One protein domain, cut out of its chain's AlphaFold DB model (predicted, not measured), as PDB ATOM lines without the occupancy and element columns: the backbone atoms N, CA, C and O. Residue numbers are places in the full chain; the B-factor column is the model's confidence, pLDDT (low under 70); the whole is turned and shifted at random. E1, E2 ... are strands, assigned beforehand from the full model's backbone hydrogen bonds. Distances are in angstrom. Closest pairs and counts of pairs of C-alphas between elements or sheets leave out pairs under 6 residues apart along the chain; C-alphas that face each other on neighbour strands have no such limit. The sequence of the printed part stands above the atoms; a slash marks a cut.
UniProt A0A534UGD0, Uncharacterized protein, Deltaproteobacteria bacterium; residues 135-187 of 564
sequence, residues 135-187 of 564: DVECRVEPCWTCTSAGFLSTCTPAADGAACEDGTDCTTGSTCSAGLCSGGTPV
ATOM      1  N   ASP A 135     192.799 203.412 186.852       71.62
ATOM      2  CA  ASP A 135     193.793 202.731 186.024       71.62
ATOM      3  C   ASP A 135     194.266 203.582 184.829       71.62
ATOM      4  O   ASP A 135     193.679 204.603 184.443       71.62
ATOM      5  N   VAL A 136     195.351 203.126 184.198       66.00
ATOM      6  CA  VAL A 136     195.932 203.727 182.982       66.00
ATOM      7  C   VAL A 136     194.957 203.764 181.797       66.00
ATOM      8  O   VAL A 136     195.183 204.488 180.821       66.00
ATOM      9  N   GLU A 137     193.866 203.004 181.863       69.50
ATOM     10  CA  GLU A 137     192.782 202.974 180.891       69.50
ATOM     11  C   GLU A 137     191.608 203.891 181.246       69.50
ATOM     12  O   GLU A 137     190.602 203.899 180.526       69.50
ATOM     13  N   CYS A 138     191.775 204.754 182.253       73.38
ATOM     14  CA  CYS A 138     190.773 205.725 182.673       73.38
ATOM     15  C   CYS A 138     189.517 205.068 183.283       73.38
ATOM     16  O   CYS A 138     188.411 205.620 183.181       73.38
ATOM     17  N   ARG A 139     189.666 203.877 183.879       78.56
ATOM     18  CA  ARG A 139     188.609 203.108 184.551       78.56
ATOM     19  C   ARG A 139     188.827 203.076 186.053       78.56
ATOM     20  O   ARG A 139     189.956 203.138 186.534       78.56
ATOM     21  N   VAL A 140     187.727 202.971 186.796       82.69
ATOM     22  CA  VAL A 140     187.813 202.807 188.250       82.69
ATOM     23  C   VAL A 140     188.432 201.450 188.545       82.69
ATOM     24  O   VAL A 140     187.992 200.428 188.021       82.69
ATOM     25  N   GLU A 141     189.454 201.438 189.390       81.75
ATOM     26  CA  GLU A 141     190.138 200.197 189.722       81.75
ATOM     27  C   GLU A 141     189.251 199.240 190.529       81.75
ATOM     28  O   GLU A 141     188.365 199.678 191.276       81.75
ATOM     29  N   PRO A 142     189.502 197.919 190.438       85.38
ATOM     30  CA  PRO A 142     188.780 196.939 191.230       85.38
ATOM     31  C   PRO A 142     188.834 197.295 192.714       85.38
ATOM     32  O   PRO A 142     189.902 197.486 193.290       85.38
ATOM     33  N   CYS A 143     187.663 197.373 193.339       88.38
ATOM     34  CA  CYS A 143     187.525 197.753 194.742       88.38
ATOM     35  C   CYS A 143     187.982 199.158 195.102       88.38
ATOM     36  O   CYS A 143     188.407 199.414 196.230       88.38
ATOM     37  N   TRP A 144     187.754 200.090 194.185       88.00
ATOM     38  CA  TRP A 144     187.818 201.513 194.454       88.00
ATOM     39  C   TRP A 144     186.472 202.184 194.223       88.00
ATOM     40  O   TRP A 144     185.627 201.747 193.447       88.00
ATOM     41  N   THR A 145     186.262 203.270 194.952       86.12
ATOM     42  CA  THR A 145     185.126 204.166 194.761       86.12
ATOM     43  C   THR A 145     185.669 205.544 194.452       86.12
ATOM     44  O   THR A 145     186.381 206.135 195.263       86.12
ATOM     45  N   CYS A 146     185.349 206.047 193.266       83.88
ATOM     46  CA  CYS A 146     185.797 207.352 192.816       83.88
ATOM     47  C   CYS A 146     184.638 208.342 192.862       83.88
ATOM     48  O   CYS A 146     183.591 208.136 192.251       83.88
ATOM     49  N   THR A 147     184.837 209.446 193.574       81.69
ATOM     50  CA  THR A 147     183.936 210.599 193.512       81.69
ATOM     51  C   THR A 147     184.536 211.654 192.601       81.69
ATOM     52  O   THR A 147     185.696 212.039 192.762       81.69
ATOM     53  N   SER A 148     183.752 212.122 191.635       69.88
ATOM     54  CA  SER A 148     184.166 213.172 190.711       69.88
ATOM     55  C   SER A 148     183.865 214.554 191.298       69.88
ATOM     56  O   SER A 148     182.715 214.915 191.547       69.88
ATOM     57  N   ALA A 149     184.912 215.357 191.502       51.97
ATOM     58  CA  ALA A 149     184.806 216.789 191.774       51.97
ATOM     59  C   ALA A 149     185.281 217.548 190.525       51.97
ATOM     60  O   ALA A 149     186.408 218.034 190.448       51.97
ATOM     61  N   GLY A 150     184.426 217.605 189.500       58.47
ATOM     62  CA  GLY A 150     184.832 218.065 188.170       58.47
ATOM     63  C   GLY A 150     185.607 216.980 187.416       58.47
ATOM     64  O   GLY A 150     185.142 215.847 187.343       58.47
ATOM     65  N   PHE A 151     186.758 217.329 186.834       60.50
ATOM     66  CA  PHE A 151     187.539 216.435 185.961       60.50
ATOM     67  C   PHE A 151     188.606 215.603 186.688       60.50
ATOM     68  O   PHE A 151     189.265 214.785 186.053       60.50
ATOM     69  N   LEU A 152     188.807 215.847 187.988       66.19
ATOM     70  CA  LEU A 152     189.691 215.058 188.840       66.19
ATOM     71  C   LEU A 152     188.822 214.198 189.766       66.19
ATOM     72  O   LEU A 152     187.972 214.710 190.503       66.19
ATOM     73  N   SER A 153     189.030 212.895 189.701       80.50
ATOM     74  CA  SER A 153     188.450 211.914 190.598       80.50
ATOM     75  C   SER A 153     189.296 211.824 191.854       80.50
ATOM     76  O   SER A 153     190.519 211.770 191.802       80.50
ATOM     77  N   THR A 154     188.631 211.814 193.002       83.62
ATOM     78  CA  THR A 154     189.242 211.358 194.249       83.62
ATOM     79  C   THR A 154     188.738 209.952 194.495       83.62
ATOM     80  O   THR A 154     187.526 209.759 194.638       83.62
ATOM     81  N   CYS A 155     189.654 208.992 194.503       84.69
ATOM     82  CA  CYS A 155     189.343 207.587 194.678       84.69
ATOM     83  C   CYS A 155     189.756 207.125 196.076       84.69
ATOM     84  O   CYS A 155     190.796 207.514 196.606       84.69
ATOM     85  N   THR A 156     188.904 206.322 196.705       88.69
ATOM     86  CA  THR A 156     189.183 205.679 197.992       88.69
ATOM     87  C   THR A 156     188.862 204.193 197.912       88.69
ATOM     88  O   THR A 156     187.908 203.838 197.207       88.69
ATOM     89  N   PRO A 157     189.588 203.327 198.647       87.94
ATOM     90  CA  PRO A 157     189.285 201.905 198.685       87.94
ATOM     91  C   PRO A 157     187.820 201.662 199.052       87.94
ATOM     92  O   PRO A 157     187.289 202.264 199.991       87.94
ATOM     93  N   ALA A 158     187.165 200.800 198.285       87.25
ATOM     94  CA  ALA A 158     185.800 200.382 198.528       87.25
ATOM     95  C   ALA A 158     185.736 199.504 199.788       87.25
ATOM     96  O   ALA A 158     186.658 198.746 200.091       87.25
ATOM     97  N   ALA A 159     184.634 199.604 200.530       89.62
ATOM     98  CA  ALA A 159     184.392 198.732 201.674       89.62
ATOM     99  C   ALA A 159     184.114 197.287 201.222       89.62
ATOM    100  O   ALA A 159     183.595 197.059 200.128       89.62
ATOM    101  N   ASP A 160     184.387 196.319 202.097       88.62
ATOM    102  CA  ASP A 160     184.008 194.925 201.858       88.62
ATOM    103  C   ASP A 160     182.499 194.802 201.582       88.62
ATOM    104  O   ASP A 160     181.669 195.436 202.239       88.62
ATOM    105  N   GLY A 161     182.146 193.988 200.587       85.94
ATOM    106  CA  GLY A 161     180.777 193.818 200.095       85.94
ATOM    107  C   GLY A 161     180.303 194.891 199.110       85.94
ATOM    108  O   GLY A 161     179.196 194.768 198.586       85.94
ATOM    109  N   ALA A 162     181.104 195.925 198.825       88.81
ATOM    110  CA  ALA A 162     180.819 196.843 197.725       88.81
ATOM    111  C   ALA A 162     180.897 196.112 196.377       88.81
ATOM    112  O   ALA A 162     181.735 195.228 196.202       88.81
ATOM    113  N   ALA A 163     180.031 196.491 195.433       87.00
ATOM    114  CA  ALA A 163     180.105 195.994 194.063       87.00
ATOM    115  C   ALA A 163     181.404 196.465 193.397       87.00
ATOM    116  O   ALA A 163     181.839 197.598 193.616       87.00
ATOM    117  N   CYS A 164     181.997 195.604 192.582       85.75
ATOM    118  CA  CYS A 164     183.207 195.900 191.827       85.75
ATOM    119  C   CYS A 164     183.193 195.171 190.482       85.75
ATOM    120  O   CYS A 164     182.489 194.176 190.326       85.75
ATOM    121  N   GLU A 165     183.993 195.668 189.542       79.81
ATOM    122  CA  GLU A 165     184.253 195.004 188.268       79.81
ATOM    123  C   GLU A 165     185.538 194.177 188.395       79.81
ATOM    124  O   GLU A 165     186.580 194.708 188.791       79.81
ATOM    125  N   ASP A 166     185.489 192.888 188.067       76.50
ATOM    126  CA  ASP A 166     186.652 191.986 188.145       76.50
ATOM    127  C   ASP A 166     187.510 191.987 186.870       76.50
ATOM    128  O   ASP A 166     188.486 191.248 186.763       76.50
ATOM    129  N   GLY A 167     187.177 192.868 185.924       74.00
ATOM    130  CA  GLY A 167     187.892 193.007 184.664       74.00
ATOM    131  C   GLY A 167     187.416 192.062 183.568       74.00
ATOM    132  O   GLY A 167     188.025 192.077 182.503       74.00
ATOM    133  N   THR A 168     186.341 191.303 183.791       77.25
ATOM    134  CA  THR A 168     185.728 190.448 182.771       77.25
ATOM    135  C   THR A 168     184.285 190.867 182.499       77.25
ATOM    136  O   THR A 168     183.558 191.242 183.411       77.25
ATOM    137  N   ASP A 169     183.843 190.755 181.245       77.94
ATOM    138  CA  ASP A 169     182.445 191.044 180.873       77.94
ATOM    139  C   ASP A 169     181.490 189.890 181.217       77.94
ATOM    140  O   ASP A 169     180.266 190.025 181.127       77.94
ATOM    141  N   CYS A 170     182.049 188.728 181.566       83.94
ATOM    142  CA  CYS A 170     181.323 187.469 181.701       83.94
ATOM    143  C   CYS A 170     181.005 187.070 183.134       83.94
ATOM    144  O   CYS A 170     180.511 185.967 183.384       83.94
ATOM    145  N   THR A 171     181.191 187.985 184.070       84.50
ATOM    146  CA  THR A 171     180.773 187.855 185.459       84.50
ATOM    147  C   THR A 171     179.952 189.080 185.845       84.50
ATOM    148  O   THR A 171     180.106 190.177 185.317       84.50
ATOM    149  N   THR A 172     178.991 188.898 186.747       86.88
ATOM    150  CA  THR A 172     178.222 190.017 187.295       86.88
ATOM    151  C   THR A 172     177.998 189.849 188.787       86.88
ATOM    152  O   THR A 172     177.893 188.733 189.299       86.88
ATOM    153  N   GLY A 173     177.893 190.968 189.500       86.69
ATOM    154  CA  GLY A 173     177.683 190.968 190.946       86.69
ATOM    155  C   GLY A 173     178.928 190.590 191.750       86.69
ATOM    156  O   GLY A 173     178.789 190.093 192.868       86.69
ATOM    157  N   SER A 174     180.123 190.796 191.194       91.00
ATOM    158  CA  SER A 174     181.389 190.660 191.917       91.00
ATOM    159  C   SER A 174     181.467 191.692 193.049       91.00
ATOM    160  O   SER A 174     180.903 192.790 192.966       91.00
ATOM    161  N   THR A 175     182.108 191.312 194.156       92.31
ATOM    162  CA  THR A 175     182.156 192.130 195.375       92.31
ATOM    163  C   THR A 175     183.550 192.214 195.968       92.31
ATOM    164  O   THR A 175     184.375 191.313 195.819       92.31
ATOM    165  N   CYS A 176     183.791 193.293 196.698       89.94
ATOM    166  CA  CYS A 176     185.060 193.527 197.358       89.94
ATOM    167  C   CYS A 176     185.242 192.694 198.615       89.94
ATOM    168  O   CYS A 176     184.357 192.635 199.470       89.94
ATOM    169  N   SER A 177     186.428 192.111 198.753       89.50
ATOM    170  CA  SER A 177     186.896 191.509 199.995       89.50
ATOM    171  C   SER A 177     188.386 191.780 200.171       89.50
ATOM    172  O   SER A 177     189.197 191.380 199.338       89.50
ATOM    173  N   ALA A 178     188.748 192.495 201.238       82.44
ATOM    174  CA  ALA A 178     190.122 192.882 201.554       82.44
ATOM    175  C   ALA A 178     190.852 193.587 200.388       82.44
ATOM    176  O   ALA A 178     192.040 193.367 200.164       82.44
ATOM    177  N   GLY A 179     190.132 194.435 199.642       80.06
ATOM    178  CA  GLY A 179     190.671 195.172 198.490       80.06
ATOM    179  C   GLY A 179     190.791 194.359 197.197       80.06
ATOM    180  O   GLY A 179     191.286 194.883 196.207       80.06
ATOM    181  N   LEU A 180     190.330 193.105 197.178       81.12
ATOM    182  CA  LEU A 180     190.272 192.274 195.978       81.12
ATOM    183  C   LEU A 180     188.835 192.173 195.474       81.12
ATOM    184  O   LEU A 180     187.919 191.886 196.251       81.12
ATOM    185  N   CYS A 181     188.646 192.377 194.172       83.81
ATOM    186  CA  CYS A 181     187.365 192.122 193.528       83.81
ATOM    187  C   CYS A 181     187.260 190.639 193.190       83.81
ATOM    188  O   CYS A 181     188.086 190.105 192.453       83.81
ATOM    189  N   SER A 182     186.284 189.957 193.780       83.19
ATOM    190  CA  SER A 182     186.085 188.526 193.570       83.19
ATOM    191  C   SER A 182     184.627 188.131 193.795       83.19
ATOM    192  O   SER A 182     183.791 188.936 194.217       83.19
ATOM    193  N   GLY A 183     184.304 186.875 193.505       79.94
ATOM    194  CA  GLY A 183     182.923 186.405 193.501       79.94
ATOM    195  C   GLY A 183     182.236 186.728 192.179       79.94
ATOM    196  O   GLY A 183     182.873 186.700 191.135       79.94
ATOM    197  N   GLY A 184     180.931 186.981 192.234       83.44
ATOM    198  CA  GLY A 184     180.109 187.166 191.042       83.44
ATOM    199  C   GLY A 184     179.497 185.866 190.520       83.44
ATOM    200  O   GLY A 184     179.843 184.755 190.926       83.44
ATOM    201  N   THR A 185     178.503 186.023 189.655       86.12
ATOM    202  CA  THR A 185     177.825 184.930 188.958       86.12
ATOM    203  C   THR A 185     178.180 185.010 187.478       86.12
ATOM    204  O   THR A 185     178.105 186.109 186.921       86.12
ATOM    205  N   PRO A 186     178.533 183.890 186.824       83.12
ATOM    206  CA  PRO A 186     178.752 183.875 185.386       83.12
ATOM    207  C   PRO A 186     177.526 184.391 184.631       83.12
ATOM    208  O   PRO A 186     176.395 183.973 184.900       83.12
ATOM    209  N   VAL A 187     177.755 185.285 183.677       81.56
ATOM    210  CA  VAL A 187     176.742 185.730 182.720       81.56
ATOM    211  C   VAL A 187     176.714 184.718 181.575       81.56
ATOM    212  O   VAL A 187     177.757 184.323 181.062       81.56
TER     213      VAL A 187
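This is residues 135 to 187 of the 564 residues of an uncharacterized protein of Deltaproteobacteria bacterium (UniProt A0A534UGD0). Two separate two-stranded hairpins, E3 with E4 and E1 with E2, make the two ends of an elongated shape, with a long loop joining them. The printed part has 53 residues and four named strands, E1 to E4 along the chain, in two antiparallel sheets; it is all strand, with 26 residues in named elements, under half. It is only just compact, close to loose, with a radius of gyration of the C-alphas of 11.5 A and spans of 35 by 21 by 15 A.

E3, residues 171 to 177, and E4, residues 180 to 186, form an antiparallel hairpin at 152 degrees; N 172 and O 185 are 2.9 A apart, within hydrogen-bond range. E1, residues 144 to 149, and E2, residues 152 to 157, form another, also at 152 degrees, with N 145 and O 156 at 2.8 A, within hydrogen-bond range. E1 and E2 are each apart from E3 and E4.

E1 measures 15.8 A from C-alpha 144 (187.818, 201.513, 194.454), E2 16.4 A, E3 16.2 A, and E4 17.8 A to C-alpha 186 (178.752, 183.875, 185.386).

The C-alphas farthest apart, of Gly 150 and Pro 186, are 34.8 A apart. The printed part has no cut. Residues 158 to 170 are the long link; pLDDT is under 70 at residues 136 to 137 and 148 to 152.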